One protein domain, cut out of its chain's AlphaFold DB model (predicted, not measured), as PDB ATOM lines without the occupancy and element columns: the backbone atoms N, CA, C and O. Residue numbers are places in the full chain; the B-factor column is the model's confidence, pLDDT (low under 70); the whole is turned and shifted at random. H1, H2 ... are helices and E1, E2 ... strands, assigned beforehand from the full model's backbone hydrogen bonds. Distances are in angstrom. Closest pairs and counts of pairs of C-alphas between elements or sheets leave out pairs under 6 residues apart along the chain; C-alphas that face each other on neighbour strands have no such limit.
ATOM      1  N   LEU A 294     471.251 447.314 390.253       85.69
ATOM      2  CA  LEU A 294     472.668 447.413 389.877       85.69
ATOM      3  C   LEU A 294     473.439 446.215 390.451       85.69
ATOM      4  O   LEU A 294     473.366 445.972 391.657       85.69
ATOM      5  N   ASN A 295     474.188 445.476 389.627       86.00
ATOM      6  CA  ASN A 295     475.019 444.377 390.112       86.00
ATOM      7  C   ASN A 295     476.421 444.861 390.503       86.00
ATOM      8  O   ASN A 295     477.152 445.455 389.712       86.00
ATOM      9  N   VAL A 296     476.817 444.522 391.725       84.69
ATOM     10  CA  VAL A 296     478.163 444.694 392.268       84.69
ATOM     11  C   VAL A 296     478.780 443.306 392.389       84.69
ATOM     12  O   VAL A 296     478.313 442.474 393.169       84.69
ATOM     13  N   SER A 297     479.811 443.031 391.592       87.31
ATOM     14  CA  SER A 297     480.584 441.790 391.696       87.31
ATOM     15  C   SER A 297     481.736 441.996 392.674       87.31
ATOM     16  O   SER A 297     482.429 443.011 392.616       87.31
ATOM     17  N   VAL A 298     481.927 441.045 393.579       87.38
ATOM     18  CA  VAL A 298     483.016 441.019 394.550       87.38
ATOM     19  C   VAL A 298     483.791 439.733 394.318       87.38
ATOM     20  O   VAL A 298     483.356 438.636 394.679       87.38
ATOM     21  N   ASP A 299     484.929 439.900 393.662       87.94
ATOM     22  CA  ASP A 299     485.919 438.860 393.440       87.94
ATOM     23  C   ASP A 299     486.884 438.852 394.639       87.94
ATOM     24  O   ASP A 299     487.041 439.864 395.329       87.94
ATOM     25  N   CYS A 300     487.569 437.739 394.888       86.56
ATOM     26  CA  CYS A 300     488.762 437.757 395.732       86.56
ATOM     27  C   CYS A 300     489.993 437.827 394.821       86.56
ATOM     28  O   CYS A 300     490.087 437.123 393.820       86.56
ATOM     29  N   GLU A 301     490.882 438.768 395.125       89.69
ATOM     30  CA  GLU A 301     492.029 439.136 394.294       89.69
ATOM     31  C   GLU A 301     493.302 438.414 394.723       89.69
ATOM     32  O   GLU A 301     494.112 438.023 393.889       89.69
ATOM     33  N   SER A 302     493.491 438.259 396.033       87.12
ATOM     34  CA  SER A 302     494.601 437.502 396.599       87.12
ATOM     35  C   SER A 302     494.269 437.024 398.005       87.12
ATOM     36  O   SER A 302     493.662 437.739 398.805       87.12
ATOM     37  N   VAL A 303     494.716 435.813 398.323       86.12
ATOM     38  CA  VAL A 303     494.722 435.265 399.678       86.12
ATOM     39  C   VAL A 303     496.178 435.182 400.110       86.12
ATOM     40  O   VAL A 303     496.956 434.439 399.519       86.12
ATOM     41  N   LEU A 304     496.561 435.943 401.134       86.44
ATOM     42  CA  LEU A 304     497.859 435.777 401.778       86.44
ATOM     43  C   LEU A 304     497.696 434.694 402.850       86.44
ATOM     44  O   LEU A 304     497.042 434.958 403.868       86.44
ATOM     45  N   PRO A 305     498.245 433.479 402.661       81.62
ATOM     46  CA  PRO A 305     498.099 432.420 403.645       81.62
ATOM     47  C   PRO A 305     498.680 432.853 404.988       81.62
ATOM     48  O   PRO A 305     499.656 433.606 405.074       81.62
ATOM     49  N   LEU A 306     498.063 432.384 406.068       80.62
ATOM     50  CA  LEU A 306     498.643 432.533 407.389       80.62
ATOM     51  C   LEU A 306     499.926 431.701 407.386       80.62
ATOM     52  O   LEU A 306     499.864 430.550 406.948       80.62
ATOM     53  N   PRO A 307     501.085 432.245 407.811       70.38
ATOM     54  CA  PRO A 307     502.306 431.460 407.888       70.38
ATOM     55  C   PRO A 307     502.045 430.328 408.876       70.38
ATOM     56  O   PRO A 307     502.044 430.532 410.093       70.38
ATOM     57  N   LYS A 308     501.737 429.144 408.336       59.84
ATOM     58  CA  LYS A 308     501.504 427.944 409.126       59.84
ATOM     59  C   LYS A 308     502.764 427.777 409.969       59.84
ATOM     60  O   LYS A 308     503.870 427.781 409.423       59.84
ATOM     61  N   LYS A 309     502.618 427.627 411.293       55.75
ATOM     62  CA  LYS A 309     503.679 426.966 412.064       55.75
ATOM     63  C   LYS A 309     503.909 425.657 411.322       55.75
ATOM     64  O   LYS A 309     502.939 424.909 411.176       55.75
ATOM     65  N   SER A 384     482.870 434.231 392.191       64.88
ATOM     66  CA  SER A 384     482.569 435.650 392.449       64.88
ATOM     67  C   SER A 384     481.265 435.805 393.244       64.88
ATOM     68  O   SER A 384     480.231 435.280 392.813       64.88
ATOM     69  N   VAL A 385     481.251 436.585 394.327       77.31
ATOM     70  CA  VAL A 385     479.998 436.928 395.021       77.31
ATOM     71  C   VAL A 385     479.344 438.105 394.301       77.31
ATOM     72  O   VAL A 385     479.955 439.158 394.146       77.31
ATOM     73  N   LYS A 386     478.095 437.949 393.851       78.19
ATOM     74  CA  LYS A 386     477.346 439.015 393.166       78.19
ATOM     75  C   LYS A 386     476.226 439.538 394.052       78.19
ATOM     76  O   LYS A 386     475.324 438.790 394.421       78.19
ATOM     77  N   PHE A 387     476.275 440.829 394.355       80.62
ATOM     78  CA  PHE A 387     475.224 441.555 395.057       80.62
ATOM     79  C   PHE A 387     474.396 442.338 394.040       80.62
ATOM     80  O   PHE A 387     474.954 443.096 393.253       80.62
ATOM     81  N   THR A 388     473.072 442.206 394.072       82.12
ATOM     82  CA  THR A 388     472.168 443.075 393.304       82.12
ATOM     83  C   THR A 388     471.582 444.112 394.256       82.12
ATOM     84  O   THR A 388     470.843 443.766 395.176       82.12
ATOM     85  N   ILE A 389     471.933 445.381 394.058       82.62
ATOM     86  CA  ILE A 389     471.487 446.506 394.885       82.62
ATOM     87  C   ILE A 389     470.389 447.253 394.131       82.62
ATOM     88  O   ILE A 389     470.573 447.622 392.975       82.62
ATOM     89  N   HIS A 390     469.244 447.488 394.774       86.06
ATOM     90  CA  HIS A 390     468.158 448.280 394.199       86.06
ATOM     91  C   HIS A 390     468.248 449.738 394.675       86.06
ATOM     92  O   HIS A 390     468.032 450.037 395.854       86.06
ATOM     93  N   CYS A 391     468.579 450.647 393.759       86.06
ATOM     94  CA  CYS A 391     468.715 452.077 394.025       86.06
ATOM     95  C   CYS A 391     467.353 452.778 393.906       86.06
ATOM     96  O   CYS A 391     466.689 452.683 392.881       86.06
ATOM     97  N   LYS A 392     466.935 453.523 394.937       85.31
ATOM     98  CA  LYS A 392     465.620 454.202 394.959       85.31
ATOM     99  C   LYS A 392     465.617 455.599 394.329       85.31
ATOM    100  O   LYS A 392     464.551 456.181 394.159       85.31
ATOM    101  N   SER A 393     466.786 456.178 394.066       88.12
ATOM    102  CA  SER A 393     466.928 457.548 393.552       88.12
ATOM    103  C   SER A 393     468.254 457.750 392.830       88.12
ATOM    104  O   SER A 393     469.237 457.064 393.134       88.12
ATOM    105  N   LEU A 394     468.314 458.741 391.933       91.81
ATOM    106  CA  LEU A 394     469.538 459.077 391.201       91.81
ATOM    107  C   LEU A 394     470.706 459.393 392.155       91.81
ATOM    108  O   LEU A 394     471.795 458.844 392.016       91.81
ATOM    109  N   ARG A 395     470.447 460.156 393.227       87.69
ATOM    110  CA  ARG A 395     471.446 460.450 394.272       87.69
ATOM    111  C   ARG A 395     472.033 459.186 394.915       87.69
ATOM    112  O   ARG A 395     473.216 459.173 395.235       87.69
ATOM    113  N   SER A 396     471.232 458.130 395.101       87.19
ATOM    114  CA  SER A 396     471.716 456.874 395.694       87.19
ATOM    115  C   SER A 396     472.628 456.079 394.755       87.19
ATOM    116  O   SER A 396     473.632 455.544 395.219       87.19
ATOM    117  N   VAL A 397     472.337 456.042 393.447       92.12
ATOM    118  CA  VAL A 397     473.202 455.343 392.481       92.12
ATOM    119  C   VAL A 397     474.487 456.131 392.204       92.12
ATOM    120  O   VAL A 397     475.559 455.535 392.153       92.12
ATOM    121  N   THR A 398     474.416 457.465 392.125       91.62
ATOM    122  CA  THR A 398     475.601 458.324 391.977       91.62
ATOM    123  C   THR A 398     476.519 458.223 393.192       91.62
ATOM    124  O   THR A 398     477.704 457.970 393.019       91.62
ATOM    125  N   SER A 399     475.984 458.296 394.417       91.44
ATOM    126  CA  SER A 399     476.789 458.144 395.639       91.44
ATOM    127  C   SER A 399     477.429 456.753 395.759       91.44
ATOM    128  O   SER A 399     478.574 456.640 396.190       91.44
ATOM    129  N   LEU A 400     476.742 455.687 395.328       92.06
ATOM    130  CA  LEU A 400     477.319 454.338 395.278       92.06
ATOM    131  C   LEU A 400     478.450 454.224 394.240       92.06
ATOM    132  O   LEU A 400     479.461 453.575 394.501       92.06
ATOM    133  N   TRP A 401     478.302 454.875 393.085       95.38
ATOM    134  CA  TRP A 401     479.339 454.939 392.053       95.38
ATOM    135  C   TRP A 401     480.537 455.801 392.475       95.38
ATOM    136  O   TRP A 401     481.677 455.449 392.190       95.38
ATOM    137  N   GLU A 402     480.307 456.887 393.213       94.81
ATOM    138  CA  GLU A 402     481.361 457.689 393.841       94.81
ATOM    139  C   GLU A 402     482.142 456.861 394.869       94.81
ATOM    140  O   GLU A 402     483.359 456.759 394.730       94.81
ATOM    141  N   MET A 403     481.459 456.166 395.795       90.06
ATOM    142  CA  MET A 403     482.089 455.234 396.752       90.06
ATOM    143  C   MET A 403     482.881 454.111 396.063       90.06
ATOM    144  O   MET A 403     483.900 453.651 396.577       90.06
ATOM    145  N   TYR A 404     482.429 453.645 394.897       94.94
ATOM    146  CA  TYR A 404     483.180 452.689 394.083       94.94
ATOM    147  C   TYR A 404     484.448 453.315 393.480       94.94
ATOM    148  O   TYR A 404     485.504 452.688 393.499       94.94
ATOM    149  N   ARG A 405     484.367 454.557 392.987       96.56
ATOM    150  CA  ARG A 405     485.488 455.258 392.339       96.56
ATOM    151  C   ARG A 405     486.566 455.766 393.296       96.56
ATOM    152  O   ARG A 405     487.717 455.829 392.874       96.56
ATOM    153  N   CYS A 406     486.229 456.146 394.531       96.06
ATOM    154  CA  CYS A 406     487.229 456.518 395.544       96.06
ATOM    155  C   CYS A 406     487.839 455.307 396.270       96.06
ATOM    156  O   CYS A 406     488.930 455.426 396.815       96.06
ATOM    157  N   GLY A 407     487.171 454.148 396.246       95.12
ATOM    158  CA  GLY A 407     487.612 452.926 396.924       95.12
ATOM    159  C   GLY A 407     486.895 452.638 398.247       95.12
ATOM    160  O   GLY A 407     486.960 451.503 398.719       95.12
ATOM    161  N   ASP A 408     486.131 453.587 398.799       95.81
ATOM    162  CA  ASP A 408     485.381 453.430 400.058       95.81
ATOM    163  C   ASP A 408     484.472 452.188 400.060       95.81
ATOM    164  O   ASP A 408     484.330 451.506 401.077       95.81
ATOM    165  N   LEU A 409     483.868 451.852 398.912       91.88
ATOM    166  CA  LEU A 409     483.036 450.654 398.767       91.88
ATOM    167  C   LEU A 409     483.853 449.362 398.925       91.88
ATOM    168  O   LEU A 409     483.366 448.398 399.520       91.88
ATOM    169  N   LEU A 410     485.089 449.341 398.413       95.31
ATOM    170  CA  LEU A 410     486.014 448.228 398.616       95.31
ATOM    171  C   LEU A 410     486.425 448.148 400.086       95.31
ATOM    172  O   LEU A 410     486.311 447.072 400.661       95.31
ATOM    173  N   GLU A 411     486.820 449.252 400.725       95.06
ATOM    174  CA  GLU A 411     487.181 449.240 402.152       95.06
ATOM    175  C   GLU A 411     486.027 448.773 403.051       95.06
ATOM    176  O   GLU A 411     486.224 447.989 403.985       95.06
ATOM    177  N   LEU A 412     484.799 449.209 402.755       91.44
ATOM    178  CA  LEU A 412     483.596 448.812 403.482       91.44
ATOM    179  C   LEU A 412     483.333 447.307 403.343       91.44
ATOM    180  O   LEU A 412     483.109 446.636 404.354       91.44
ATOM    181  N   LEU A 413     483.390 446.767 402.121       91.06
ATOM    182  CA  LEU A 413     483.179 445.339 401.860       91.06
ATOM    183  C   LEU A 413     484.326 444.479 402.403       91.06
ATOM    184  O   LEU A 413     484.064 443.446 403.016       91.06
ATOM    185  N   GLN A 414     485.571 444.933 402.271       93.56
ATOM    186  CA  GLN A 414     486.762 444.326 402.863       93.56
ATOM    187  C   GLN A 414     486.592 444.195 404.383       93.56
ATOM    188  O   GLN A 414     486.664 443.096 404.927       93.56
ATOM    189  N   ARG A 415     486.267 445.294 405.076       91.88
ATOM    190  CA  ARG A 415     486.062 445.312 406.535       91.88
ATOM    191  C   ARG A 415     484.827 444.524 406.989       91.88
ATOM    192  O   ARG A 415     484.834 443.979 408.091       91.88
ATOM    193  N   GLY A 416     483.766 444.492 406.181       87.69
ATOM    194  CA  GLY A 416     482.506 443.819 406.510       87.69
ATOM    195  C   GLY A 416     482.527 442.305 406.281       87.69
ATOM    196  O   GLY A 416     482.037 441.552 407.121       87.69
ATOM    197  N   LEU A 417     483.099 441.853 405.162       88.00
ATOM    198  CA  LEU A 417     483.121 440.442 404.763       88.00
ATOM    199  C   LEU A 417     484.334 439.698 405.345       88.00
ATOM    200  O   LEU A 417     484.195 438.559 405.805       88.00
ATOM    201  N   ILE A 418     485.516 440.330 405.389       92.06
ATOM    202  CA  ILE A 418     486.758 439.698 405.859       92.06
ATOM    203  C   ILE A 418     486.856 439.767 407.386       92.06
ATOM    204  O   ILE A 418     487.585 440.546 407.998       92.06
ATOM    205  N   THR A 419     486.077 438.905 408.033       90.00
ATOM    206  CA  THR A 419     486.057 438.769 409.492       90.00
ATOM    207  C   THR A 419     487.235 437.934 410.014       90.00
ATOM    208  O   THR A 419     487.702 436.991 409.374       90.00
ATOM    209  N   LYS A 420     487.670 438.191 411.260       90.50
ATOM    210  CA  LYS A 420     488.705 437.384 411.953       90.50
ATOM    211  C   LYS A 420     488.331 435.900 412.121       90.50
ATOM    212  O   LYS A 420     489.179 435.094 412.501       90.50
ATOM    213  N   THR A 421     487.061 435.542 411.949       85.62
ATOM    214  CA  THR A 421     486.569 434.156 411.942       85.62
ATOM    215  C   THR A 421     486.690 433.532 410.555       85.62
ATOM    216  O   THR A 421     487.130 432.389 410.474       85.62
ATOM    217  N   LEU A 422     486.393 434.276 409.481       84.31
ATOM    218  CA  LEU A 422     486.651 433.847 408.103       84.31
ATOM    219  C   LEU A 422     488.148 433.595 407.878       84.31
ATOM    220  O   LEU A 422     488.516 432.487 407.504       84.31
ATOM    221  N   LEU A 423     489.012 434.555 408.229       87.75
ATOM    222  CA  LEU A 423     490.474 434.416 408.119       87.75
ATOM    223  C   LEU A 423     491.006 433.160 408.833       87.75
ATOM    224  O   LEU A 423     491.813 432.420 408.277       87.75
ATOM    225  N   ARG A 424     490.494 432.862 410.038       83.56
ATOM    226  CA  ARG A 424     490.845 431.639 410.780       83.56
ATOM    227  C   ARG A 424     490.358 430.358 410.098       83.56
ATOM    228  O   ARG A 424     491.107 429.390 410.076       83.56
ATOM    229  N   LYS A 425     489.142 430.343 409.537       76.94
ATOM    230  CA  LYS A 425     488.609 429.186 408.792       76.94
ATOM    231  C   LYS A 425     489.381 428.931 407.496       76.94
ATOM    232  O   LYS A 425     489.705 427.788 407.207       76.94
ATOM    233  N   CYS A 426     489.719 429.989 406.761       77.75
ATOM    234  CA  CYS A 426     490.482 429.926 405.513       77.75
ATOM    235  C   CYS A 426     492.000 429.764 405.722       77.75
ATOM    236  O   CYS A 426     492.737 429.738 404.744       77.75
ATOM    237  N   GLN A 427     492.480 429.699 406.973       84.50
ATOM    238  CA  GLN A 427     493.908 429.679 407.321       84.50
ATOM    239  C   GLN A 427     494.712 430.805 406.634       84.50
ATOM    240  O   GLN A 427     495.862 430.615 406.241       84.50
ATOM    241  N   ALA A 428     494.108 431.989 406.498       87.38
ATOM    242  CA  ALA A 428     494.661 433.148 405.800       87.38
ATOM    243  C   ALA A 428     495.062 434.258 406.785       87.38
ATOM    244  O   ALA A 428     494.355 434.524 407.758       87.38
ATOM    245  N   ARG A 429     496.196 434.924 406.531       91.06
ATOM    246  CA  ARG A 429     496.627 436.132 407.255       91.06
ATOM    247  C   ARG A 429     495.805 437.337 406.819       91.06
ATOM    248  O   ARG A 429     495.417 438.140 407.661       91.06
ATOM    249  N   ASP A 430     495.596 437.452 405.514       92.31
ATOM    250  CA  ASP A 430     494.872 438.532 404.854       92.31
ATOM    251  C   ASP A 430     494.206 437.979 403.585       92.31
ATOM    252  O   ASP A 430     494.686 437.012 402.991       92.31
ATOM    253  N   VAL A 431     493.086 438.569 403.188       91.12
ATOM    254  CA  VAL A 431     492.294 438.177 402.015       91.12
ATOM    255  C   VAL A 431     491.842 439.463 401.359       91.12
ATOM    256  O   VAL A 431     490.987 440.145 401.912       91.12
ATOM    257  N   ARG A 432     492.404 439.820 400.207       93.81
ATOM    258  CA  ARG A 432     492.037 441.042 399.487       93.81
ATOM    259  C   ARG A 432     490.880 440.768 398.544       93.81
ATOM    260  O   ARG A 432     490.923 439.828 397.747       93.81
ATOM    261  N   LEU A 433     489.851 441.596 398.637       93.44
ATOM    262  CA  LEU A 433     488.734 441.611 397.704       93.44
ATOM    263  C   LEU A 433     488.997 442.590 396.557       93.44
ATOM    264  O   LEU A 433     489.722 443.568 396.706       93.44
ATOM    265  N   ARG A 434     488.351 442.348 395.417       93.69
ATOM    266  CA  ARG A 434     488.273 443.266 394.280       93.69
ATOM    267  C   ARG A 434     486.804 443.472 393.942       93.69
ATOM    268  O   ARG A 434     486.100 442.536 393.567       93.69
ATOM    269  N   VAL A 435     486.341 444.708 394.077       94.19
ATOM    270  CA  VAL A 435     484.971 445.101 393.731       94.19
ATOM    271  C   VAL A 435     484.931 445.538 392.271       94.19
ATOM    272  O   VAL A 435     485.848 446.206 391.796       94.19
ATOM    273  N   ARG A 436     483.873 445.165 391.553       95.19
ATOM    274  CA  ARG A 436     483.619 445.545 390.161       95.19
ATOM    275  C   ARG A 436     482.149 445.889 389.966       95.19
ATOM    276  O   ARG A 436     481.273 445.052 390.187       95.19
ATOM    277  N   ILE A 437     481.895 447.103 389.491       94.31
ATOM    278  CA  ILE A 437     480.591 447.536 388.985       94.31
ATOM    279  C   ILE A 437     480.768 447.806 387.484       94.31
ATOM    280  O   ILE A 437     481.555 448.692 387.144       94.31
ATOM    281  N   PRO A 438     480.102 447.059 386.580       92.88
ATOM    282  CA  PRO A 438     480.155 447.341 385.147       92.88
ATOM    283  C   PRO A 438     479.568 448.725 384.847       92.88
ATOM    284  O   PRO A 438     478.478 449.062 385.323       92.88
ATOM    285  N   GLU A 439     480.272 449.529 384.050       95.81
ATOM    286  CA  GLU A 439     479.845 450.895 383.726       95.81
ATOM    287  C   GLU A 439     478.527 450.895 382.934       95.81
ATOM    288  O   GLU A 439     477.662 451.742 383.151       95.81
ATOM    289  N   GLU A 440     478.310 449.883 382.096       94.81
ATOM    290  CA  GLU A 440     477.074 449.681 381.340       94.81
ATOM    291  C   GLU A 440     475.871 449.457 382.265       94.81
ATOM    292  O   GLU A 440     474.768 449.945 381.997       94.81
ATOM    293  N   GLU A 441     476.066 448.744 383.379       92.62
ATOM    294  CA  GLU A 441     475.002 448.534 384.355       92.62
ATOM    295  C   GLU A 441     474.686 449.805 385.142       92.62
ATOM    296  O   GLU A 441     473.499 450.095 385.344       92.62
ATOM    297  N   TYR A 442     475.710 450.577 385.525       95.81
ATOM    298  CA  TYR A 442     475.557 451.885 386.167       95.81
ATOM    299  C   TYR A 442     474.805 452.868 385.259       95.81
ATOM    300  O   TYR A 442     473.764 453.398 385.653       95.81
ATOM    301  N   LEU A 443     475.258 453.045 384.014       96.25
ATOM    302  CA  LEU A 443     474.632 453.944 383.039       96.25
ATOM    303  C   LEU A 443     473.185 453.546 382.722       96.25
ATOM    304  O   LEU A 443     472.334 454.415 382.531       96.25
ATOM    305  N   GLN A 444     472.873 452.247 382.685       94.12
ATOM    306  CA  GLN A 444     471.492 451.792 382.522       94.12
ATOM    307  C   GLN A 444     470.644 452.057 383.778       94.12
ATOM    308  O   GLN A 444     469.497 452.474 383.651       94.12
ATOM    309  N   CYS A 445     471.203 451.881 384.981       91.50
ATOM    310  CA  CYS A 445     470.511 452.180 386.238       91.50
ATOM    311  C   CYS A 445     470.153 453.674 386.350       91.50
ATOM    312  O   CYS A 445     469.055 454.011 386.788       91.50
ATOM    313  N   VAL A 446     471.054 454.563 385.914       95.12
ATOM    314  CA  VAL A 446     470.811 456.013 385.817       95.12
ATOM    315  C   VAL A 446     469.639 456.308 384.873       95.12
ATOM    316  O   VAL A 446     468.671 456.939 385.293       95.12
ATOM    317  N   LYS A 447     469.661 455.778 383.642       94.81
ATOM    318  CA  LYS A 447     468.585 455.976 382.646       94.81
ATOM    319  C   LYS A 447     467.221 455.469 383.123       94.81
ATOM    320  O   LYS A 447     466.197 456.106 382.860       94.81
TER     321      LYS A 447
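What this domain is: This is residues 294 to 309 and 384 to 447 of the 544 residues of the protein "CARD domain-containing protein" of Mizuhopecten yessoensis (UniProt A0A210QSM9). A long, narrow, strongly twisted ribbon of three antiparallel strands has three helices, H1, H2 and H3, following one another along one face. The last helix, H4, is at one end of the ribbon, where it grazes the sheet and runs back beside H1. The printed part has 80 residues with three named strands and four named helices in the order E1, E2, H1, H2, H3, E3, H4; the sheet order is E2, E1, E3 and the class is mixed, helices and strands. The whole is loose, with a radius of gyration of the C-alphas of 14.9 A, and a rod in outline, spanning 54 by 19 by 17 A.

How they stand to each other: E1, residues 294 to 305, is the inner strand. E2, residues 385 to 390, is an edge strand antiparallel to E1 at 150 degrees, with N 296 and O 387 within hydrogen-bond range at 2.8 A. H1, residues 394 to 406, is on the sheet and runs along the strands, at 20 degrees to E1 on the local plane. H2, residues 408 to 417, and H1 only just touch, only at the corner by their link, with 3 pairs of C-alphas within 8 A, the closest those of Met 403 and Leu 409 at 5.1 A; H1 does so with residues 400 to 404 alone, and their lines are about perpendicular at 83 degrees. E3, residues 428 to 436, is the other edge strand, antiparallel to E1 at 155 degrees, with N 299 and O 434 at 2.9 A and N 432 and O 302 at 2.8 A, both within hydrogen-bond range. H2 is over E3 at a height over the sheet of 8.3 A, slantwise to the strands; its closest C-alphas to E3 are those of Leu 410 and Val 435, 5.9 A. H3, residues 420 to 425, is over E3 at a height of 7.3 A and runs across the strands, at 72 degrees to E3 on the local plane. H1, H2 and H3 are on the same face, making two layers, helices on one face of a sheet. H4, residues 439 to 447, only grazes the sheet with residues 440 to 446. H4 touches H1 at a shallow tilt of 21 degrees, opposite ways, with the C-alphas of Leu 394 and Val 446 closest at 6.3 A. H3 is apart from H1, H2 and H4. Every O i to N i+4 pair is within hydrogen-bond range in H1, H2 and H4, and 1 of 2 in H3.

Where its parts are: E1 is 32.6 A long from C-alpha 294 at (472.668, 447.413, 389.877) to C-alpha 305. E3 is 22.8 A long, H1 18.4 A and E2 16.4 A. H4 ends at C-alpha 447, at (468.585, 455.976, 382.646).

The domain as a whole: The C-alphas farthest apart are those of Lys 309 and Lys 447, 54.2 A. Residues 310 to 383 are not printed, and C-alphas 309 and 384 are 30.1 A apart across the cut. The links that are printed whole are tight. Mean pLDDT of the printed part is 88.2, and residues 308, 309 and 384 are under 70.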